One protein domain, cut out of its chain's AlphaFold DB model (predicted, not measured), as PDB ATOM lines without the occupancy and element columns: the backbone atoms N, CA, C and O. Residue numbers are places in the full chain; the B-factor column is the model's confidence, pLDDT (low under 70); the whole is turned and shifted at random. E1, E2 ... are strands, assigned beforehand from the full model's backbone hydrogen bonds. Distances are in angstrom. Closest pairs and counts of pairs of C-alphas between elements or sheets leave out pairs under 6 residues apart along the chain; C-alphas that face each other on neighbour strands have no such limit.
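This is residues 69 to 87, 116 to 141 and 169 to 279 of the 314 residues of an uncharacterized protein of Methylomonas koyamae (UniProt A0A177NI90). The chain is wound in stacked, flattened turns, a solenoid whose two parallel sheets lie face to face as a sandwich with closely aligned strands. Past one end of the sheets the turns run on to a small two-strand sheet, E6 and E10, far from the mean of the C-alphas. The printed part has 156 residues with no named helix and twelve named strands, E1 to E12 in chain order, and its class is all strand, though under half of the residues, 76, are in named elements. One sheet has the order E1, E3, E5, E9, E12; the other is branched at E4, with E2, E7, E8 and E11; both are parallel throughout. The whole is only just compact, close to loose, with a radius of gyration of the C-alphas of 17.8 A, and it spans 62 by 25 by 20 A.

From the first residue onward, the first sheet takes E1, residues 78 to 84, E3, residues 130 to 137, E5, residues 184 to 191, E9, residues 228 to 235, and E12, residues 268 to 275. E1 and E12 are its edge strands. N 79 and O 131 of E1 and E3 are 2.9 A apart, within hydrogen-bond range. So are N 132 and O 185 of E3 and E5, at 2.9 A, N 229 and O 184 of E5 and E9, at 2.8 A, and N 230 and O 269 of E9 and E12, at 2.8 A. The second sheet takes E2, residues 116 to 124, E4, residues 171 to 179, E7, residues 210 to 212, E8, residues 220 to 224, and E11, residues 260 to 264. E2 lies on one side of E4, and E7 and E8 on the other side. The pairing is staggered: E4 pairs with E7 over residues 171 to 173 and with E8 over residues 175 to 179. Within hydrogen-bond range are N 118 and O 172 of E2 and E4, 3.0 A, N 211 and O 171 of E4 and E7, 2.9 A, N 221 and O 175 of E4 and E8, 3.0 A, and N 261 and O 220 of E8 and E11, 2.9 A. The two sheets form a sandwich, two sheets face to face: the facing parts are 7.1 A centre to centre and the best planes are 4 degrees apart. The closest C-alphas of E2 and E3 are those of Ala 118 and Ala 136, 5.3 A. E6, residues 198 to 200, and E10, residues 242 to 244, are parallel neighbours, with N 243 and O 198 at 2.8 A. E5 and E6 are apart, and so are E9 and E10.

E1 begins at C-alpha 78, at (-64.353, -41.286, -28.585), and is 20.4 A long. E2 is 27.3 A long, E3 23.6 A, E4 27.2 A, E5 23.4 A and E9 23.2 A. E6 begins at C-alpha 198, at (-22.806, -51.668, -33.984). E12, 23.3 A long, ends at C-alpha 275, at (-40.068, -47.817, -17.441).

The two C-alphas farthest apart are those of Ser 126 and Ala 245, 62.4 A. Residues 88 to 115 are not printed, with C-alphas 87 and 116 at 11.1 A across the cut, and residues 142 to 168 are not printed, with C-alphas 141 and 169 at 7.1 A. Of the links that are printed whole, E10 to E11 is long, with 15 residues, 245 to 259. The mean pLDDT of the printed part is 92.8, and no printed residue is under 70.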
ATOM      1  N   ALA A  69     -56.220 -36.870 -33.313       94.62
ATOM      2  CA  ALA A  69     -57.645 -37.188 -33.230       94.62
ATOM      3  C   ALA A  69     -58.378 -36.182 -32.334       94.62
ATOM      4  O   ALA A  69     -57.932 -35.917 -31.225       94.62
ATOM      5  N   GLY A  70     -59.458 -35.575 -32.819       88.19
ATOM      6  CA  GLY A  70     -60.241 -34.592 -32.064       88.19
ATOM      7  C   GLY A  70     -59.492 -33.322 -31.655       88.19
ATOM      8  O   GLY A  70     -59.973 -32.548 -30.843       88.19
ATOM      9  N   PHE A  71     -58.321 -33.063 -32.239       82.38
ATOM     10  CA  PHE A  71     -57.433 -31.974 -31.842       82.38
ATOM     11  C   PHE A  71     -57.814 -30.608 -32.468       82.38
ATOM     12  O   PHE A  71     -58.084 -30.559 -33.670       82.38
ATOM     13  N   PRO A  72     -57.720 -29.470 -31.738       73.00
ATOM     14  CA  PRO A  72     -57.306 -29.350 -30.338       73.00
ATOM     15  C   PRO A  72     -58.353 -29.851 -29.344       73.00
ATOM     16  O   PRO A  72     -57.943 -30.349 -28.302       73.00
ATOM     17  N   VAL A  73     -59.646 -29.776 -29.671       79.81
ATOM     18  CA  VAL A  73     -60.766 -30.408 -28.949       79.81
ATOM     19  C   VAL A  73     -61.949 -30.564 -29.926       79.81
ATOM     20  O   VAL A  73     -62.233 -29.625 -30.674       79.81
ATOM     21  N   ASN A  74     -62.654 -31.701 -29.910       85.38
ATOM     22  CA  ASN A  74     -63.944 -31.888 -30.585       85.38
ATOM     23  C   ASN A  74     -64.997 -32.488 -29.629       85.38
ATOM     24  O   ASN A  74     -64.694 -32.788 -28.476       85.38
ATOM     25  N   ASN A  75     -66.234 -32.641 -30.102       88.75
ATOM     26  CA  ASN A  75     -67.366 -33.159 -29.326       88.75
ATOM     27  C   ASN A  75     -67.666 -34.643 -29.584       88.75
ATOM     28  O   ASN A  75     -68.772 -35.106 -29.295       88.75
ATOM     29  N   ASP A  76     -66.695 -35.383 -30.115       91.12
ATOM     30  CA  ASP A  76     -66.821 -36.822 -30.276       91.12
ATOM     31  C   ASP A  76     -66.692 -37.487 -28.903       91.12
ATOM     32  O   ASP A  76     -65.897 -37.080 -28.049       91.12
ATOM     33  N   THR A  77     -67.479 -38.534 -28.672       91.00
ATOM     34  CA  THR A  77     -67.419 -39.311 -27.424       91.00
ATOM     35  C   THR A  77     -66.194 -40.215 -27.371       91.00
ATOM     36  O   THR A  77     -65.836 -40.695 -26.299       91.00
ATOM     37  N   ALA A  78     -65.552 -40.471 -28.514       92.50
ATOM     38  CA  ALA A  78     -64.353 -41.286 -28.585       92.50
ATOM     39  C   ALA A  78     -63.349 -40.743 -29.607       92.50
ATOM     40  O   ALA A  78     -63.710 -40.513 -30.756       92.50
ATOM     41  N   ASN A  79     -62.080 -40.607 -29.220       95.19
ATOM     42  CA  ASN A  79     -61.001 -40.175 -30.109       95.19
ATOM     43  C   ASN A  79     -59.747 -41.025 -29.913       95.19
ATOM     44  O   ASN A  79     -59.318 -41.264 -28.786       95.19
ATOM     45  N   SER A  80     -59.128 -41.458 -31.012       96.69
ATOM     46  CA  SER A  80     -57.935 -42.311 -30.978       96.69
ATOM     47  C   SER A  80     -56.866 -41.836 -31.954       96.69
ATOM     48  O   SER A  80     -57.082 -41.796 -33.163       96.69
ATOM     49  N   ALA A  81     -55.685 -41.498 -31.439       97.50
ATOM     50  CA  ALA A  81     -54.517 -41.155 -32.240       97.50
ATOM     51  C   ALA A  81     -53.413 -42.196 -32.041       97.50
ATOM     52  O   ALA A  81     -52.953 -42.415 -30.920       97.50
ATOM     53  N   THR A  82     -52.947 -42.802 -33.132       98.38
ATOM     54  CA  THR A  82     -51.835 -43.763 -33.112       98.38
ATOM     55  C   THR A  82     -50.732 -43.340 -34.079       98.38
ATOM     56  O   THR A  82     -50.956 -43.249 -35.280       98.38
ATOM     57  N   ALA A  83     -49.519 -43.104 -33.583       98.56
ATOM     58  CA  ALA A  83     -48.362 -42.737 -34.397       98.56
ATOM     59  C   ALA A  83     -47.223 -43.753 -34.241       98.56
ATOM     60  O   ALA A  83     -46.795 -44.047 -33.126       98.56
ATOM     61  N   THR A  84     -46.686 -44.245 -35.358       98.69
ATOM     62  CA  THR A  84     -45.524 -45.147 -35.380       98.69
ATOM     63  C   THR A  84     -44.434 -44.586 -36.282       98.69
ATOM     64  O   THR A  84     -44.634 -44.450 -37.487       98.69
ATOM     65  N   GLY A  85     -43.278 -44.255 -35.714       98.62
ATOM     66  CA  GLY A  85     -42.123 -43.783 -36.472       98.62
ATOM     67  C   GLY A  85     -41.512 -44.899 -37.320       98.62
ATOM     68  O   GLY A  85     -41.504 -46.065 -36.922       98.62
ATOM     69  N   GLY A  86     -40.974 -44.547 -38.487       98.69
ATOM     70  CA  GLY A  86     -40.312 -45.503 -39.370       98.69
ATOM     71  C   GLY A  86     -38.993 -45.999 -38.786       98.69
ATOM     72  O   GLY A  86     -38.296 -45.266 -38.087       98.69
ATOM     73  N   SER A  87     -38.606 -47.237 -39.073       98.62
ATOM     74  CA  SER A  87     -37.279 -47.737 -38.682       98.62
ATOM     75  C   SER A  87     -36.164 -47.058 -39.484       98.62
ATOM     76  O   SER A  87     -36.370 -46.668 -40.631       98.62
ATOM     77  N   ALA A 116     -42.246 -40.380 -33.260       98.50
ATOM     78  CA  ALA A 116     -43.699 -40.507 -33.296       98.50
ATOM     79  C   ALA A 116     -44.359 -39.522 -32.333       98.50
ATOM     80  O   ALA A 116     -43.929 -39.387 -31.188       98.50
ATOM     81  N   THR A 117     -45.412 -38.844 -32.786       97.75
ATOM     82  CA  THR A 117     -46.238 -37.956 -31.954       97.75
ATOM     83  C   THR A 117     -47.714 -38.302 -32.109       97.75
ATOM     84  O   THR A 117     -48.236 -38.228 -33.217       97.75
ATOM     85  N   ALA A 118     -48.396 -38.638 -31.015       97.62
ATOM     86  CA  ALA A 118     -49.840 -38.873 -31.009       97.62
ATOM     87  C   ALA A 118     -50.551 -37.876 -30.088       97.62
ATOM     88  O   ALA A 118     -50.150 -37.695 -28.937       97.62
ATOM     89  N   GLN A 119     -51.590 -37.214 -30.594       96.19
ATOM     90  CA  GLN A 119     -52.409 -36.278 -29.824       96.19
ATOM     91  C   GLN A 119     -53.887 -36.625 -29.976       96.19
ATOM     92  O   GLN A 119     -54.366 -36.713 -31.103       96.19
ATOM     93  N   ALA A 120     -54.609 -36.802 -28.874       95.50
ATOM     94  CA  ALA A 120     -56.038 -37.097 -28.919       95.50
ATOM     95  C   ALA A 120     -56.819 -36.224 -27.934       95.50
ATOM     96  O   ALA A 120     -56.355 -36.016 -26.814       95.50
ATOM     97  N   SER A 121     -57.987 -35.710 -28.312       94.19
ATOM     98  CA  SER A 121     -58.794 -34.934 -27.372       94.19
ATOM     99  C   SER A 121     -60.295 -34.961 -27.603       94.19
ATOM    100  O   SER A 121     -60.750 -35.060 -28.732       94.19
ATOM    101  N   THR A 122     -61.052 -34.840 -26.512       93.31
ATOM    102  CA  THR A 122     -62.525 -34.854 -26.452       93.31
ATOM    103  C   THR A 122     -63.004 -33.816 -25.444       93.31
ATOM    104  O   THR A 122     -62.421 -33.702 -24.367       93.31
ATOM    105  N   SER A 123     -64.101 -33.123 -25.750       92.50
ATOM    106  CA  SER A 123     -64.903 -32.378 -24.775       92.50
ATOM    107  C   SER A 123     -66.383 -32.527 -25.104       92.50
ATOM    108  O   SER A 123     -66.871 -32.037 -26.125       92.50
ATOM    109  N   ILE A 124     -67.100 -33.249 -24.245       90.81
ATOM    110  CA  ILE A 124     -68.522 -33.545 -24.424       90.81
ATOM    111  C   ILE A 124     -69.360 -32.927 -23.306       90.81
ATOM    112  O   ILE A 124     -69.069 -33.057 -22.118       90.81
ATOM    113  N   SER A 125     -70.456 -32.283 -23.703       87.75
ATOM    114  CA  SER A 125     -71.438 -31.658 -22.808       87.75
ATOM    115  C   SER A 125     -72.642 -32.563 -22.496       87.75
ATOM    116  O   SER A 125     -73.706 -32.090 -22.091       87.75
ATOM    117  N   SER A 126     -72.500 -33.872 -22.720       83.31
ATOM    118  CA  SER A 126     -73.547 -34.867 -22.483       83.31
ATOM    119  C   SER A 126     -73.156 -35.837 -21.364       83.31
ATOM    120  O   SER A 126     -72.019 -35.857 -20.903       83.31
ATOM    121  N   TYR A 127     -74.107 -36.676 -20.950       84.62
ATOM    122  CA  TYR A 127     -73.865 -37.779 -20.011       84.62
ATOM    123  C   TYR A 127     -73.217 -39.007 -20.678       84.62
ATOM    124  O   TYR A 127     -73.136 -40.072 -20.067       84.62
ATOM    125  N   ALA A 128     -72.800 -38.892 -21.945       87.50
ATOM    126  CA  ALA A 128     -72.118 -39.969 -22.647       87.50
ATOM    127  C   ALA A 128     -70.697 -40.161 -22.112       87.50
ATOM    128  O   ALA A 128     -70.066 -39.234 -21.606       87.50
ATOM    129  N   GLU A 129     -70.193 -41.380 -22.249       90.06
ATOM    130  CA  GLU A 129     -68.827 -41.723 -21.878       90.06
ATOM    131  C   GLU A 129     -67.814 -41.032 -22.804       90.06
ATOM    132  O   GLU A 129     -68.003 -41.010 -24.021       90.06
ATOM    133  N   ALA A 130     -66.746 -40.476 -22.226       92.81
ATOM    134  CA  ALA A 130     -65.626 -39.883 -22.954       92.81
ATOM    135  C   ALA A 130     -64.450 -40.868 -22.991       92.81
ATOM    136  O   ALA A 130     -63.887 -41.184 -21.945       92.81
ATOM    137  N   ASN A 131     -64.058 -41.312 -24.184       94.12
ATOM    138  CA  ASN A 131     -62.986 -42.283 -24.401       94.12
ATOM    139  C   ASN A 131     -61.860 -41.688 -25.256       94.12
ATOM    140  O   ASN A 131     -62.040 -41.429 -26.442       94.12
ATOM    141  N   VAL A 132     -60.673 -41.487 -24.689       95.75
ATOM    142  CA  VAL A 132     -59.542 -40.887 -25.416       95.75
ATOM    143  C   VAL A 132     -58.324 -41.792 -25.371       95.75
ATOM    144  O   VAL A 132     -57.887 -42.209 -24.303       95.75
ATOM    145  N   THR A 133     -57.734 -42.061 -26.534       96.94
ATOM    146  CA  THR A 133     -56.518 -42.870 -26.652       96.94
ATOM    147  C   THR A 133     -55.434 -42.136 -27.437       96.94
ATOM    148  O   THR A 133     -55.661 -41.698 -28.564       96.94
ATOM    149  N   ALA A 134     -54.226 -42.046 -26.880       97.50
ATOM    150  CA  ALA A 134     -53.048 -41.523 -27.574       97.50
ATOM    151  C   ALA A 134     -51.865 -42.496 -27.460       97.50
ATOM    152  O   ALA A 134     -51.280 -42.663 -26.391       97.50
ATOM    153  N   ASN A 135     -51.476 -43.103 -28.581       98.31
ATOM    154  CA  ASN A 135     -50.406 -44.097 -28.642       98.31
ATOM    155  C   ASN A 135     -49.288 -43.650 -29.587       98.31
ATOM    156  O   ASN A 135     -49.510 -43.490 -30.786       98.31
ATOM    157  N   ALA A 136     -48.067 -43.495 -29.079       98.56
ATOM    158  CA  ALA A 136     -46.893 -43.187 -29.891       98.56
ATOM    159  C   ALA A 136     -45.798 -44.240 -29.708       98.56
ATOM    160  O   ALA A 136     -45.405 -44.552 -28.583       98.56
ATOM    161  N   THR A 137     -45.259 -44.740 -30.820       98.62
ATOM    162  CA  THR A 137     -44.114 -45.658 -30.839       98.62
ATOM    163  C   THR A 137     -43.014 -45.106 -31.736       98.62
ATOM    164  O   THR A 137     -43.206 -44.952 -32.941       98.62
ATOM    165  N   GLY A 138     -41.854 -44.795 -31.161       98.50
ATOM    166  CA  GLY A 138     -40.687 -44.364 -31.922       98.50
ATOM    167  C   GLY A 138     -40.119 -45.510 -32.762       98.50
ATOM    168  O   GLY A 138     -40.139 -46.669 -32.350       98.50
ATOM    169  N   GLY A 139     -39.591 -45.194 -33.943       98.62
ATOM    170  CA  GLY A 139     -38.963 -46.181 -34.814       98.62
ATOM    171  C   GLY A 139     -37.650 -46.703 -34.235       98.62
ATOM    172  O   GLY A 139     -36.933 -45.983 -33.545       98.62
ATOM    173  N   ASN A 140     -37.285 -47.950 -34.522       98.44
ATOM    174  CA  ASN A 140     -35.975 -48.476 -34.124       98.44
ATOM    175  C   ASN A 140     -34.854 -47.858 -34.972       98.44
ATOM    176  O   ASN A 140     -35.054 -47.576 -36.153       98.44
ATOM    177  N   GLY A 141     -33.668 -47.688 -34.394       98.12
ATOM    178  CA  GLY A 141     -32.460 -47.375 -35.148       98.12
ATOM    179  C   GLY A 141     -31.990 -48.561 -35.994       98.12
ATOM    180  O   GLY A 141     -32.164 -49.718 -35.614       98.12
ATOM    181  N   GLY A 169     -35.986 -43.773 -32.216       98.12
ATOM    182  CA  GLY A 169     -36.839 -42.597 -32.306       98.12
ATOM    183  C   GLY A 169     -37.559 -42.297 -30.996       98.12
ATOM    184  O   GLY A 169     -37.888 -43.194 -30.217       98.12
ATOM    185  N   THR A 170     -37.835 -41.023 -30.757       97.81
ATOM    186  CA  THR A 170     -38.599 -40.565 -29.594       97.81
ATOM    187  C   THR A 170     -40.097 -40.754 -29.829       97.81
ATOM    188  O   THR A 170     -40.606 -40.425 -30.901       97.81
ATOM    189  N   ALA A 171     -40.809 -41.235 -28.810       98.00
ATOM    190  CA  ALA A 171     -42.266 -41.252 -28.761       98.00
ATOM    191  C   ALA A 171     -42.790 -40.141 -27.850       98.00
ATOM    192  O   ALA A 171     -42.339 -40.002 -26.710       98.00
ATOM    193  N   VAL A 172     -43.766 -39.382 -28.344       96.69
ATOM    194  CA  VAL A 172     -44.408 -38.291 -27.611       96.69
ATOM    195  C   VAL A 172     -45.921 -38.434 -27.678       96.69
ATOM    196  O   VAL A 172     -46.476 -38.643 -28.756       96.69
ATOM    197  N   ILE A 173     -46.595 -38.285 -26.541       96.81
ATOM    198  CA  ILE A 173     -48.060 -38.269 -26.481       96.81
ATOM    199  C   ILE A 173     -48.594 -37.031 -25.764       96.81
ATOM    200  O   ILE A 173     -47.930 -36.480 -24.884       96.81
ATOM    201  N   GLY A 174     -49.816 -36.631 -26.102       95.38
ATOM    202  CA  GLY A 174     -50.623 -35.689 -25.329       95.38
ATOM    203  C   GLY A 174     -52.101 -36.028 -25.486       95.38
ATOM    204  O   GLY A 174     -52.535 -36.344 -26.590       95.38
ATOM    205  N   ALA A 175     -52.873 -35.986 -24.404       95.31
ATOM    206  CA  ALA A 175     -54.306 -36.214 -24.500       95.31
ATOM    207  C   ALA A 175     -55.108 -35.418 -23.476       95.31
ATOM    208  O   ALA A 175     -54.651 -35.208 -22.352       95.31
ATOM    209  N   VAL A 176     -56.305 -34.997 -23.881       94.62
ATOM    210  CA  VAL A 176     -57.261 -34.278 -23.030       94.62
ATOM    211  C   VAL A 176     -58.642 -34.889 -23.192       94.62
ATOM    212  O   VAL A 176     -59.119 -35.037 -24.309       94.62
ATOM    213  N   ALA A 177     -59.304 -35.209 -22.092       93.94
ATOM    214  CA  ALA A 177     -60.694 -35.634 -22.109       93.94
ATOM    215  C   ALA A 177     -61.492 -34.782 -21.121       93.94
ATOM    216  O   ALA A 177     -61.072 -34.586 -19.984       93.94
ATOM    217  N   GLU A 178     -62.648 -34.287 -21.547       93.44
ATOM    218  CA  GLU A 178     -63.578 -33.543 -20.700       93.44
ATOM    219  C   GLU A 178     -64.996 -34.089 -20.893       93.44
ATOM    220  O   GLU A 178     -65.456 -34.274 -22.023       93.44
ATOM    221  N   SER A 179     -65.703 -34.345 -19.791       91.50
ATOM    222  CA  SER A 179     -67.101 -34.778 -19.802       91.50
ATOM    223  C   SER A 179     -67.916 -34.047 -18.739       91.50
ATOM    224  O   SER A 179     -67.576 -34.042 -17.557       91.50
ATOM    225  N   SER A 180     -69.043 -33.459 -19.131       88.12
ATOM    226  CA  SER A 180     -69.935 -32.767 -18.193       88.12
ATOM    227  C   SER A 180     -70.868 -33.700 -17.414       88.12
ATOM    228  O   SER A 180     -71.748 -33.218 -16.709       88.12
ATOM    229  N   GLY A 181     -70.764 -35.020 -17.566       80.88
ATOM    230  CA  GLY A 181     -71.678 -35.927 -16.866       80.88
ATOM    231  C   GLY A 181     -71.537 -37.411 -17.172       80.88
ATOM    232  O   GLY A 181     -72.297 -38.196 -16.623       80.88
ATOM    233  N   GLY A 182     -70.622 -37.822 -18.043       85.56
ATOM    234  CA  GLY A 182     -70.330 -39.232 -18.275       85.56
ATOM    235  C   GLY A 182     -69.078 -39.704 -17.550       85.56
ATOM    236  O   GLY A 182     -68.272 -38.913 -17.053       85.56
ATOM    237  N   PHE A 183     -68.903 -41.022 -17.521       91.12
ATOM    238  CA  PHE A 183     -67.627 -41.621 -17.152       91.12
ATOM    239  C   PHE A 183     -66.552 -41.239 -18.178       91.12
ATOM    240  O   PHE A 183     -66.841 -41.089 -19.365       91.12
ATOM    241  N   LEU A 184     -65.318 -41.060 -17.717       94.88
ATOM    242  CA  LEU A 184     -64.192 -40.705 -18.570       94.88
ATOM    243  C   LEU A 184     -63.088 -41.750 -18.465       94.88
ATOM    244  O   LEU A 184     -62.649 -42.091 -17.364       94.88
ATOM    245  N   VAL A 185     -62.587 -42.174 -19.623       95.56
ATOM    246  CA  VAL A 185     -61.380 -42.988 -19.771       95.56
ATOM    247  C   VAL A 185     -60.411 -42.277 -20.704       95.56
ATOM    248  O   VAL A 185     -60.743 -41.933 -21.840       95.56
ATOM    249  N   LEU A 186     -59.194 -42.063 -20.221       96.69
ATOM    250  CA  LEU A 186     -58.088 -41.536 -21.005       96.69
ATOM    251  C   LEU A 186     -56.892 -42.469 -20.857       96.69
ATOM    252  O   LEU A 186     -56.339 -42.601 -19.766       96.69
ATOM    253  N   ASP A 187     -56.460 -43.052 -21.970       97.62
ATOM    254  CA  ASP A 187     -55.295 -43.924 -22.038       97.62
ATOM    255  C   ASP A 187     -54.215 -43.334 -22.951       97.62
ATOM    256  O   ASP A 187     -54.428 -43.036 -24.128       97.62
ATOM    257  N   GLY A 188     -53.014 -43.179 -22.405       97.25
ATOM    258  CA  GLY A 188     -51.851 -42.688 -23.125       97.25
ATOM    259  C   GLY A 188     -50.668 -43.642 -23.014       97.25
ATOM    260  O   GLY A 188     -50.219 -43.936 -21.907       97.25
ATOM    261  N   THR A 189     -50.105 -44.076 -24.145       98.25
ATOM    262  CA  THR A 189     -48.877 -44.891 -24.161       98.25
ATOM    263  C   THR A 189     -47.806 -44.296 -25.072       98.25
ATOM    264  O   THR A 189     -48.007 -44.146 -26.275       98.25
ATOM    265  N   ALA A 190     -46.627 -44.011 -24.515       98.06
ATOM    266  CA  ALA A 190     -45.439 -43.613 -25.267       98.06
ATOM    267  C   ALA A 190     -44.359 -44.694 -25.147       98.06
ATOM    268  O   ALA A 190     -43.936 -45.022 -24.040       98.06
ATOM    269  N   THR A 191     -43.877 -45.221 -26.270       98.31
ATOM    270  CA  THR A 191     -42.787 -46.210 -26.304       98.31
ATOM    271  C   THR A 191     -41.664 -45.735 -27.217       98.31
ATOM    272  O   THR A 191     -41.832 -45.653 -28.431       98.31
ATOM    273  N   GLY A 192     -40.511 -45.404 -26.643       98.00
ATOM    274  CA  GLY A 192     -39.330 -45.024 -27.408       98.00
ATOM    275  C   GLY A 192     -38.769 -46.195 -28.219       98.00
ATOM    276  O   GLY A 192     -38.840 -47.349 -27.799       98.00
ATOM    277  N   GLY A 193     -38.198 -45.901 -29.385       98.19
ATOM    278  CA  GLY A 193     -37.602 -46.915 -30.255       98.19
ATOM    279  C   GLY A 193     -36.300 -47.479 -29.687       98.19
ATOM    280  O   GLY A 193     -35.593 -46.809 -28.940       98.19
ATOM    281  N   ASN A 194     -35.927 -48.701 -30.052       98.00
ATOM    282  CA  ASN A 194     -34.639 -49.264 -29.639       98.00
ATOM    283  C   ASN A 194     -33.487 -48.685 -30.471       98.00
ATOM    284  O   ASN A 194     -33.661 -48.370 -31.650       98.00
ATOM    285  N   GLY A 195     -32.301 -48.574 -29.877       97.38
ATOM    286  CA  GLY A 195     -31.071 -48.280 -30.606       97.38
ATOM    287  C   GLY A 195     -30.600 -49.471 -31.444       97.38
ATOM    288  O   GLY A 195     -30.791 -50.622 -31.059       97.38
ATOM    289  N   GLY A 196     -29.972 -49.190 -32.582       97.19
ATOM    290  CA  GLY A 196     -29.393 -50.185 -33.480       97.19
ATOM    291  C   GLY A 196     -28.046 -50.718 -32.991       97.19
ATOM    292  O   GLY A 196     -27.304 -50.040 -32.272       97.19
ATOM    293  N   ASP A 197     -27.708 -51.935 -33.404       95.62
ATOM    294  CA  ASP A 197     -26.435 -52.571 -33.071       95.62
ATOM    295  C   ASP A 197     -25.266 -51.939 -33.855       95.62
ATOM    296  O   ASP A 197     -25.431 -51.438 -34.970       95.62
ATOM    297  N   SER A 198     -24.057 -52.010 -33.296       92.81
ATOM    298  CA  SER A 198     -22.806 -51.668 -33.984       92.81
ATOM    299  C   SER A 198     -21.903 -52.882 -34.178       92.81
ATOM    300  O   SER A 198     -22.030 -53.890 -33.476       92.81
ATOM    301  N   TYR A 199     -20.940 -52.765 -35.096       88.69
ATOM    302  CA  TYR A 199     -19.955 -53.812 -35.378       88.69
ATOM    303  C   TYR A 199     -18.515 -53.305 -35.257       88.69
ATOM    304  O   TYR A 199     -18.220 -52.126 -35.458       88.69
ATOM    305  N   GLY A 200     -17.587 -54.208 -34.933       86.50
ATOM    306  CA  GLY A 200     -16.163 -53.885 -34.818       86.50
ATOM    307  C   GLY A 200     -15.897 -52.907 -33.672       86.50
ATOM    308  O   GLY A 200     -16.180 -53.216 -32.516       86.50
ATOM    309  N   THR A 201     -15.340 -51.737 -33.982       86.25
ATOM    310  CA  THR A 201     -15.093 -50.654 -33.013       86.25
ATOM    311  C   THR A 201     -16.224 -49.619 -32.960       86.25
ATOM    312  O   THR A 201     -16.069 -48.598 -32.294       86.25
ATOM    313  N   GLY A 202     -17.334 -49.838 -33.676       86.06
ATOM    314  CA  GLY A 202     -18.450 -48.894 -33.749       86.06
ATOM    315  C   GLY A 202     -19.194 -48.716 -32.421       86.06
ATOM    316  O   GLY A 202     -19.198 -49.591 -31.550       86.06
ATOM    317  N   VAL A 203     -19.876 -47.585 -32.273       93.31
ATOM    318  CA  VAL A 203     -20.746 -47.276 -31.129       93.31
ATOM    319  C   VAL A 203     -22.180 -47.658 -31.475       93.31
ATOM    320  O   VAL A 203     -22.680 -47.290 -32.538       93.31
ATOM    321  N   ALA A 204     -22.828 -48.429 -30.608       95.75
ATOM    322  CA  ALA A 204     -24.217 -48.820 -30.804       95.75
ATOM    323  C   ALA A 204     -25.169 -47.678 -30.433       95.75
ATOM    324  O   ALA A 204     -24.853 -46.824 -29.598       95.75
ATOM    325  N   GLY A 205     -26.335 -47.666 -31.070       96.50
ATOM    326  CA  GLY A 205     -27.313 -46.600 -30.930       96.50
ATOM    327  C   GLY A 205     -27.935 -46.553 -29.542       96.50
ATOM    328  O   GLY A 205     -28.091 -47.573 -28.871       96.50
ATOM    329  N   ARG A 206     -28.327 -45.363 -29.102       97.44
ATOM    330  CA  ARG A 206     -29.107 -45.187 -27.874       97.44
ATOM    331  C   ARG A 206     -30.576 -45.512 -28.113       97.44
ATOM    332  O   ARG A 206     -31.073 -45.346 -29.227       97.44
ATOM    333  N   GLY A 207     -31.269 -45.930 -27.061       97.31
ATOM    334  CA  GLY A 207     -32.723 -46.005 -27.070       97.31
ATOM    335  C   GLY A 207     -33.367 -44.622 -27.168       97.31
ATOM    336  O   GLY A 207     -32.812 -43.629 -26.699       97.31
ATOM    337  N   GLY A 208     -34.540 -44.564 -27.786       97.44
ATOM    338  CA  GLY A 208     -35.363 -43.371 -27.909       97.44
ATOM    339  C   GLY A 208     -36.137 -43.073 -26.629       97.44
ATOM    340  O   GLY A 208     -36.476 -43.974 -25.860       97.44
ATOM    341  N   ALA A 209     -36.421 -41.797 -26.386       96.50
ATOM    342  CA  ALA A 209     -37.175 -41.378 -25.211       96.50
ATOM    343  C   ALA A 209     -38.679 -41.674 -25.359       96.50
ATOM    344  O   ALA A 209     -39.210 -41.718 -26.469       96.50
ATOM    345  N   ALA A 210     -39.364 -41.820 -24.225       96.44
ATOM    346  CA  ALA A 210     -40.819 -41.782 -24.129       96.44
ATOM    347  C   ALA A 210     -41.223 -40.564 -23.294       96.44
ATOM    348  O   ALA A 210     -40.749 -40.401 -22.168       96.44
ATOM    349  N   VAL A 211     -42.055 -39.696 -23.869       94.19
ATOM    350  CA  VAL A 211     -42.363 -38.371 -23.318       94.19
ATOM    351  C   VAL A 211     -43.869 -38.145 -23.278       94.19
ATOM    352  O   VAL A 211     -44.577 -38.413 -24.248       94.19
ATOM    353  N   PHE A 212     -44.347 -37.600 -22.159       93.38
ATOM    354  CA  PHE A 212     -45.702 -37.070 -22.036       93.38
ATOM    355  C   PHE A 212     -45.669 -35.551 -22.104       93.38
ATOM    356  O   PHE A 212     -44.904 -34.894 -21.389       93.38
ATOM    357  N   GLY A 213     -46.555 -35.010 -22.924       85.31
ATOM    358  CA  GLY A 213     -46.682 -33.590 -23.166       85.31
ATOM    359  C   GLY A 213     -45.999 -33.166 -24.459       85.31
ATOM    360  O   GLY A 213     -44.809 -33.389 -24.675       85.31
ATOM    361  N   VAL A 214     -46.768 -32.493 -25.302       81.31
ATOM    362  CA  VAL A 214     -46.331 -31.810 -26.515       81.31
ATOM    363  C   VAL A 214     -47.249 -30.621 -26.725       81.31
ATOM    364  O   VAL A 214     -48.458 -30.748 -26.584       81.31
ATOM    365  N   SER A 215     -46.693 -29.457 -27.059       74.44
ATOM    366  CA  SER A 215     -47.520 -28.269 -27.278       74.44
ATOM    367  C   SER A 215     -48.669 -28.568 -28.258       74.44
ATOM    368  O   SER A 215     -48.426 -29.173 -29.313       74.44
ATOM    369  N   PRO A 216     -49.911 -28.172 -27.921       72.38
ATOM    370  CA  PRO A 216     -50.344 -27.415 -26.739       72.38
ATOM    371  C   PRO A 216     -50.714 -28.275 -25.516       72.38
ATOM    372  O   PRO A 216     -50.873 -27.732 -24.428       72.38
ATOM    373  N   ILE A 217     -50.842 -29.595 -25.660       77.19
ATOM    374  CA  ILE A 217     -51.253 -30.508 -24.586       77.19
ATOM    375  C   ILE A 217     -50.023 -30.959 -23.786       77.19
ATOM    376  O   ILE A 217     -49.290 -31.861 -24.184       77.19
ATOM    377  N   LEU A 218     -49.766 -30.323 -22.644       79.69
ATOM    378  CA  LEU A 218     -48.526 -30.514 -21.873       79.69
ATOM    379  C   LEU A 218     -48.537 -31.720 -20.910       79.69
ATOM    380  O   LEU A 218     -47.490 -32.041 -20.328       79.69
ATOM    381  N   THR A 219     -49.689 -32.373 -20.756       86.25
ATOM    382  CA  THR A 219     -49.960 -33.503 -19.852       86.25
ATOM    383  C   THR A 219     -51.034 -34.426 -20.445       86.25
ATOM    384  O   THR A 219     -51.640 -34.110 -21.464       86.25
ATOM    385  N   LEU A 220     -51.267 -35.580 -19.823       93.69
ATOM    386  CA  LEU A 220     -52.522 -36.319 -19.954       93.69
ATOM    387  C   LEU A 220     -53.495 -35.759 -18.912       93.69
ATOM    388  O   LEU A 220     -53.165 -35.772 -17.723       93.69
ATOM    389  N   TYR A 221     -54.643 -35.239 -19.342       94.69
ATOM    390  CA  TYR A 221     -55.596 -34.555 -18.462       94.69
ATOM    391  C   TYR A 221     -57.030 -35.044 -18.682       94.69
ATOM    392  O   TYR A 221     -57.506 -35.057 -19.816       94.69
ATOM    393  N   GLY A 222     -57.708 -35.442 -17.605       94.12
ATOM    394  CA  GLY A 222     -59.104 -35.880 -17.639       94.12
ATOM    395  C   GLY A 222     -59.984 -35.112 -16.653       94.12
ATOM    396  O   GLY A 222     -59.696 -35.118 -15.462       94.12
ATOM    397  N   HIS A 223     -61.077 -34.519 -17.123       93.69
ATOM    398  CA  HIS A 223     -62.080 -33.859 -16.281       93.69
ATOM    399  C   HIS A 223     -63.458 -34.510 -16.453       93.69
ATOM    400  O   HIS A 223     -63.949 -34.649 -17.575       93.69
ATOM    401  N   SER A 224     -64.101 -34.905 -15.349       93.25
ATOM    402  CA  SER A 224     -65.484 -35.404 -15.367       93.25
ATOM    403  C   SER A 224     -66.282 -34.965 -14.145       93.25
ATOM    404  O   SER A 224     -65.846 -35.153 -13.015       93.25
ATOM    405  N   LEU A 225     -67.522 -34.503 -14.331       90.19
ATOM    406  CA  LEU A 225     -68.425 -34.238 -13.200       90.19
ATOM    407  C   LEU A 225     -68.899 -35.503 -12.461       90.19
ATOM    408  O   LEU A 225     -69.595 -35.385 -11.458       90.19
ATOM    409  N   ILE A 226     -68.543 -36.703 -12.929       90.38
ATOM    410  CA  ILE A 226     -68.793 -37.960 -12.218       90.38
ATOM    411  C   ILE A 226     -67.457 -38.602 -11.864       90.38
ATOM    412  O   ILE A 226     -66.946 -38.401 -10.770       90.38
ATOM    413  N   SER A 227     -66.869 -39.377 -12.769       92.75
ATOM    414  CA  SER A 227     -65.674 -40.169 -12.488       92.75
ATOM    415  C   SER A 227     -64.759 -40.222 -13.699       92.75
ATOM    416  O   SER A 227     -65.222 -40.266 -14.840       92.75
ATOM    417  N   ALA A 228     -63.457 -40.261 -13.437       95.25
ATOM    418  CA  ALA A 228     -62.416 -40.251 -14.453       95.25
ATOM    419  C   ALA A 228     -61.330 -41.273 -14.129       95.25
ATOM    420  O   ALA A 228     -60.866 -41.379 -12.992       95.25
ATOM    421  N   THR A 229     -60.896 -41.994 -15.157       97.31
ATOM    422  CA  THR A 229     -59.691 -42.823 -15.139       97.31
ATOM    423  C   THR A 229     -58.713 -42.277 -16.168       97.31
ATOM    424  O   THR A 229     -59.029 -42.213 -17.352       97.31
ATOM    425  N   VAL A 230     -57.525 -41.883 -15.716       97.62
ATOM    426  CA  VAL A 230     -56.451 -41.366 -16.567       97.62
ATOM    427  C   VAL A 230     -55.220 -42.241 -16.370       97.62
ATOM    428  O   VAL A 230     -54.630 -42.272 -15.285       97.62
ATOM    429  N   THR A 231     -54.825 -42.949 -17.423       97.75
ATOM    430  CA  THR A 231     -53.679 -43.858 -17.429       97.75
ATOM    431  C   THR A 231     -52.618 -43.350 -18.392       97.75
ATOM    432  O   THR A 231     -52.872 -43.145 -19.576       97.75
ATOM    433  N   GLY A 232     -51.393 -43.192 -17.900       97.31
ATOM    434  CA  GLY A 232     -50.221 -42.903 -18.716       97.31
ATOM    435  C   GLY A 232     -49.135 -43.954 -18.524       97.31
ATOM    436  O   GLY A 232     -48.642 -44.119 -17.410       97.31
ATOM    437  N   THR A 233     -48.695 -44.605 -19.603       97.69
ATOM    438  CA  THR A 233     -47.519 -45.497 -19.605       97.69
ATOM    439  C   THR A 233     -46.403 -44.982 -20.521       97.69
ATOM    440  O   THR A 233     -46.619 -44.749 -21.710       97.69
ATOM    441  N   ALA A 234     -45.198 -44.795 -19.980       97.44
ATOM    442  CA  ALA A 234     -44.012 -44.384 -20.729       97.44
ATOM    443  C   ALA A 234     -42.915 -45.454 -20.651       97.44
ATOM    444  O   ALA A 234     -42.412 -45.763 -19.570       97.44
ATOM    445  N   ASN A 235     -42.505 -45.969 -21.809       97.62
ATOM    446  CA  ASN A 235     -41.476 -46.993 -21.958       97.62
ATOM    447  C   ASN A 235     -40.281 -46.429 -22.730       97.62
ATOM    448  O   ASN A 235     -40.367 -46.182 -23.932       97.62
ATOM    449  N   GLY A 236     -39.151 -46.224 -22.062       97.19
ATOM    450  CA  GLY A 236     -37.906 -45.833 -22.710       97.19
ATOM    451  C   GLY A 236     -37.383 -46.948 -23.614       97.19
ATOM    452  O   GLY A 236     -37.452 -48.127 -23.267       97.19
ATOM    453  N   GLY A 237     -36.830 -46.578 -24.765       97.56
ATOM    454  CA  GLY A 237     -36.218 -47.528 -25.685       97.56
ATOM    455  C   GLY A 237     -34.946 -48.150 -25.110       97.56
ATOM    456  O   GLY A 237     -34.199 -47.503 -24.369       97.56
ATOM    457  N   ASN A 238     -34.654 -49.397 -25.473       97.00
ATOM    458  CA  ASN A 238     -33.398 -50.042 -25.089       97.00
ATOM    459  C   ASN A 238     -32.232 -49.518 -25.936       97.00
ATOM    460  O   ASN A 238     -32.411 -49.129 -27.090       97.00
ATOM    461  N   GLY A 239     -31.023 -49.538 -25.378       96.12
ATOM    462  CA  GLY A 239     -29.806 -49.278 -26.141       96.12
ATOM    463  C   GLY A 239     -29.418 -50.463 -27.030       96.12
ATOM    464  O   GLY A 239     -29.749 -51.610 -26.730       96.12
ATOM    465  N   GLY A 240     -28.691 -50.186 -28.109       95.31
ATOM    466  CA  GLY A 240     -28.178 -51.192 -29.037       95.31
ATOM    467  C   GLY A 240     -26.934 -51.918 -28.519       95.31
ATOM    468  O   GLY A 240     -26.204 -51.429 -27.646       95.31
ATOM    469  N   ASN A 241     -26.649 -53.090 -29.083       93.56
ATOM    470  CA  ASN A 241     -25.493 -53.908 -28.721       93.56
ATOM    471  C   ASN A 241     -24.263 -53.545 -29.554       93.56
ATOM    472  O   ASN A 241     -24.352 -53.360 -30.763       93.56
ATOM    473  N   ALA A 242     -23.083 -53.558 -28.934       90.75
ATOM    474  CA  ALA A 242     -21.828 -53.541 -29.676       90.75
ATOM    475  C   ALA A 242     -21.331 -54.968 -29.921       90.75
ATOM    476  O   ALA A 242     -21.001 -55.693 -28.978       90.75
ATOM    477  N   ARG A 243     -21.238 -55.366 -31.192       84.50
ATOM    478  CA  ARG A 243     -20.697 -56.656 -31.631       84.50
ATOM    479  C   ARG A 243     -19.232 -56.480 -32.034       84.50
ATOM    480  O   ARG A 243     -18.900 -56.280 -33.200       84.50
ATOM    481  N   GLY A 244     -18.348 -56.504 -31.037       83.12
ATOM    482  CA  GLY A 244     -16.907 -56.316 -31.215       83.12
ATOM    483  C   GLY A 244     -16.258 -55.610 -30.026       83.12
ATOM    484  O   GLY A 244     -16.683 -55.776 -28.887       83.12
ATOM    485  N   ALA A 245     -15.225 -54.811 -30.296       83.69
ATOM    486  CA  ALA A 245     -14.553 -53.975 -29.298       83.69
ATOM    487  C   ALA A 245     -15.286 -52.644 -29.016       83.69
ATOM    488  O   ALA A 245     -14.817 -51.840 -28.212       83.69
ATOM    489  N   GLY A 246     -16.418 -52.406 -29.688       85.31
ATOM    490  CA  GLY A 246     -17.233 -51.202 -29.578       85.31
ATOM    491  C   GLY A 246     -17.913 -50.970 -28.220       85.31
ATOM    492  O   GLY A 246     -17.770 -51.728 -27.253       85.31
ATOM    493  N   ILE A 247     -18.682 -49.882 -28.155       89.94
ATOM    494  CA  ILE A 247     -19.412 -49.445 -26.956       89.94
ATOM    495  C   ILE A 247     -20.909 -49.689 -27.163       89.94
ATOM    496  O   ILE A 247     -21.484 -49.195 -28.129       89.94
ATOM    497  N   GLY A 248     -21.531 -50.441 -26.249       92.12
ATOM    498  CA  GLY A 248     -22.980 -50.649 -26.238       92.12
ATOM    499  C   GLY A 248     -23.732 -49.357 -25.914       92.12
ATOM    500  O   GLY A 248     -23.301 -48.581 -25.048       92.12
ATOM    501  N   GLY A 249     -24.851 -49.154 -26.601       94.00
ATOM    502  CA  GLY A 249     -25.682 -47.970 -26.486       94.00
ATOM    503  C   GLY A 249     -26.427 -47.936 -25.161       94.00
ATOM    504  O   GLY A 249     -26.717 -48.972 -24.567       94.00
ATOM    505  N   ASP A 250     -26.713 -46.733 -24.682       95.06
ATOM    506  CA  ASP A 250     -27.486 -46.529 -23.460       95.06
ATOM    507  C   ASP A 250     -28.986 -46.700 -23.741       95.06
ATOM    508  O   ASP A 250     -29.477 -46.283 -24.792       95.06
ATOM    509  N   GLY A 251     -29.716 -47.303 -22.801       94.00
ATOM    510  CA  GLY A 251     -31.176 -47.233 -22.796       94.00
ATOM    511  C   GLY A 251     -31.658 -45.830 -22.426       94.00
ATOM    512  O   GLY A 251     -30.934 -45.066 -21.782       94.00
ATOM    513  N   ALA A 252     -32.873 -45.475 -22.835       94.50
ATOM    514  CA  ALA A 252     -33.439 -44.170 -22.527       94.50
ATOM    515  C   ALA A 252     -33.922 -44.090 -21.075       94.50
ATOM    516  O   ALA A 252     -34.646 -44.960 -20.595       94.50
ATOM    517  N   SER A 253     -33.587 -43.007 -20.379       89.31
ATOM    518  CA  SER A 253     -34.247 -42.663 -19.121       89.31
ATOM    519  C   SER A 253     -35.658 -42.144 -19.390       89.31
ATOM    520  O   SER A 253     -35.856 -41.346 -20.307       89.31
ATOM    521  N   VAL A 254     -36.612 -42.529 -18.549       90.19
ATOM    522  CA  VAL A 254     -37.956 -41.945 -18.525       90.19
ATOM    523  C   VAL A 254     -38.109 -41.167 -17.226       90.19
ATOM    524  O   VAL A 254     -37.859 -41.709 -16.153       90.19
ATOM    525  N   SER A 255     -38.509 -39.901 -17.332       84.88
ATOM    526  CA  SER A 255     -38.825 -39.045 -16.189       84.88
ATOM    527  C   SER A 255     -40.215 -38.469 -16.394       84.88
ATOM    528  O   SER A 255     -40.431 -37.681 -17.315       84.88
ATOM    529  N   LEU A 256     -41.149 -38.866 -15.538       86.12
ATOM    530  CA  LEU A 256     -42.493 -38.314 -15.492       86.12
ATOM    531  C   LEU A 256     -42.662 -37.597 -14.152       86.12
ATOM    532  O   LEU A 256     -42.386 -38.162 -13.098       86.12
ATOM    533  N   THR A 257     -43.077 -36.338 -14.202       85.38
ATOM    534  CA  THR A 257     -43.426 -35.542 -13.020       85.38
ATOM    535  C   THR A 257     -44.727 -34.838 -13.347       85.38
ATOM    536  O   THR A 257     -44.773 -34.067 -14.307       85.38
ATOM    537  N   ASP A 258     -45.790 -35.198 -12.629       82.38
ATOM    538  CA  ASP A 258     -47.130 -34.608 -12.749       82.38
ATOM    539  C   ASP A 258     -47.673 -34.569 -14.189       82.38
ATOM    540  O   ASP A 258     -48.388 -33.661 -14.606       82.38
ATOM    541  N   LYS A 259     -47.309 -35.577 -14.993       91.12
ATOM    542  CA  LYS A 259     -47.722 -35.689 -16.401       91.12
ATOM    543  C   LYS A 259     -49.066 -36.382 -16.627       91.12
ATOM    544  O   LYS A 259     -49.521 -36.418 -17.765       91.12
ATOM    545  N   VAL A 260     -49.678 -36.914 -15.574       94.44
ATOM    546  CA  VAL A 260     -51.021 -37.506 -15.562       94.44
ATOM    547  C   VAL A 260     -51.805 -36.758 -14.496       94.44
ATOM    548  O   VAL A 260     -51.378 -36.737 -13.343       94.44
ATOM    549  N   SER A 261     -52.893 -36.106 -14.889       94.75
ATOM    550  CA  SER A 261     -53.686 -35.233 -14.026       94.75
ATOM    551  C   SER A 261     -55.170 -35.318 -14.382       94.75
ATOM    552  O   SER A 261     -55.548 -35.895 -15.403       94.75
ATOM    553  N   GLY A 262     -56.009 -34.737 -13.540       93.38
ATOM    554  CA  GLY A 262     -57.439 -34.657 -13.758       93.38
ATOM    555  C   GLY A 262     -58.175 -34.113 -12.547       93.38
ATOM    556  O   GLY A 262     -57.576 -33.890 -11.494       93.38
ATOM    557  N   ASP A 263     -59.478 -33.940 -12.703       94.19
ATOM    558  CA  ASP A 263     -60.383 -33.525 -11.640       94.19
ATOM    559  C   ASP A 263     -61.781 -34.111 -11.848       94.19
ATOM    560  O   ASP A 263     -62.249 -34.301 -12.975       94.19
ATOM    561  N   THR A 264     -62.430 -34.463 -10.735       93.94
ATOM    562  CA  THR A 264     -63.789 -35.005 -10.737       93.94
ATOM    563  C   THR A 264     -64.591 -34.573  -9.525       93.94
ATOM    564  O   THR A 264     -64.016 -34.210  -8.500       93.94
ATOM    565  N   ALA A 265     -65.920 -34.681  -9.608       89.62
ATOM    566  CA  ALA A 265     -66.783 -34.504  -8.438       89.62
ATOM    567  C   ALA A 265     -66.891 -35.769  -7.561       89.62
ATOM    568  O   ALA A 265     -67.156 -35.641  -6.367       89.62
ATOM    569  N   ASP A 266     -66.688 -36.963  -8.131       93.06
ATOM    570  CA  ASP A 266     -66.689 -38.242  -7.404       93.06
ATOM    571  C   ASP A 266     -65.305 -38.916  -7.491       93.06
ATOM    572  O   ASP A 266     -64.335 -38.392  -6.937       93.06
ATOM    573  N   ILE A 267     -65.158 -40.046  -8.192       93.19
ATOM    574  CA  ILE A 267     -63.913 -40.827  -8.191       93.19
ATOM    575  C   ILE A 267     -62.958 -40.394  -9.307       93.19
ATOM    576  O   ILE A 267     -63.230 -40.584 -10.494       93.19
ATOM    577  N   LEU A 268     -61.757 -39.974  -8.909       95.81
ATOM    578  CA  LEU A 268     -60.614 -39.790  -9.798       95.81
ATOM    579  C   LEU A 268     -59.587 -40.915  -9.603       95.81
ATOM    580  O   LEU A 268     -59.052 -41.113  -8.509       95.81
ATOM    581  N   ARG A 269     -59.271 -41.637 -10.681       97.12
ATOM    582  CA  ARG A 269     -58.196 -42.634 -10.741       97.12
ATOM    583  C   ARG A 269     -57.094 -42.159 -11.677       97.12
ATOM    584  O   ARG A 269     -57.296 -42.078 -12.882       97.12
ATOM    585  N   LEU A 270     -55.912 -41.906 -11.123       96.69
ATOM    586  CA  LEU A 270     -54.720 -41.539 -11.882       96.69
ATOM    587  C   LEU A 270     -53.695 -42.665 -11.792       96.69
ATOM    588  O   LEU A 270     -53.290 -43.050 -10.695       96.69
ATOM    589  N   THR A 271     -53.254 -43.174 -12.940       97.00
ATOM    590  CA  THR A 271     -52.164 -44.151 -13.021       97.00
ATOM    591  C   THR A 271     -51.062 -43.605 -13.910       97.00
ATOM    592  O   THR A 271     -51.294 -43.254 -15.065       97.00
ATOM    593  N   GLN A 272     -49.843 -43.553 -13.382       95.25
ATOM    594  CA  GLN A 272     -48.659 -43.167 -14.135       95.25
ATOM    595  C   GLN A 272     -47.580 -44.229 -13.970       95.25
ATOM    596  O   GLN A 272     -47.147 -44.515 -12.855       95.25
ATOM    597  N   THR A 273     -47.121 -44.772 -15.091       95.69
ATOM    598  CA  THR A 273     -46.099 -45.816 -15.128       95.69
ATOM    599  C   THR A 273     -44.925 -45.357 -15.984       95.69
ATOM    600  O   THR A 273     -45.107 -44.925 -17.122       95.69
ATOM    601  N   ALA A 274     -43.711 -45.469 -15.445       94.69
ATOM    602  CA  ALA A 274     -42.471 -45.137 -16.135       94.69
ATOM    603  C   ALA A 274     -41.501 -46.324 -16.098       94.69
ATOM    604  O   ALA A 274     -41.102 -46.783 -15.027       94.69
ATOM    605  N   HIS A 275     -41.078 -46.779 -17.274       95.00
ATOM    606  CA  HIS A 275     -40.068 -47.817 -17.441       95.00
ATOM    607  C   HIS A 275     -38.869 -47.248 -18.198       95.00
ATOM    608  O   HIS A 275     -38.999 -46.801 -19.333       95.00
ATOM    609  N   GLY A 276     -37.688 -47.263 -17.579       93.12
ATOM    610  CA  GLY A 276     -36.442 -46.935 -18.270       93.12
ATOM    611  C   GLY A 276     -36.030 -48.028 -19.259       93.12
ATOM    612  O   GLY A 276     -36.370 -49.199 -19.093       93.12
ATOM    613  N   GLY A 277     -35.263 -47.645 -20.273       91.31
ATOM    614  CA  GLY A 277     -34.667 -48.562 -21.230       91.31
ATOM    615  C   GLY A 277     -33.466 -49.307 -20.656       91.31
ATOM    616  O   GLY A 277     -32.690 -48.770 -19.860       91.31
ATOM    617  N   ASN A 278     -33.261 -50.541 -21.109       89.38
ATOM    618  CA  ASN A 278     -32.116 -51.337 -20.690       89.38
ATOM    619  C   ASN A 278     -30.851 -50.963 -21.466       89.38
ATOM    620  O   ASN A 278     -30.885 -50.672 -22.664       89.38
ATOM    621  N   ARG A 279     -29.707 -51.069 -20.783       81.56
ATOM    622  CA  ARG A 279     -28.393 -51.139 -21.424       81.56
ATOM    623  C   ARG A 279     -28.018 -52.611 -21.617       81.56
ATOM    624  O   ARG A 279     -28.111 -53.371 -20.648       81.56
TER     625      ARG A 279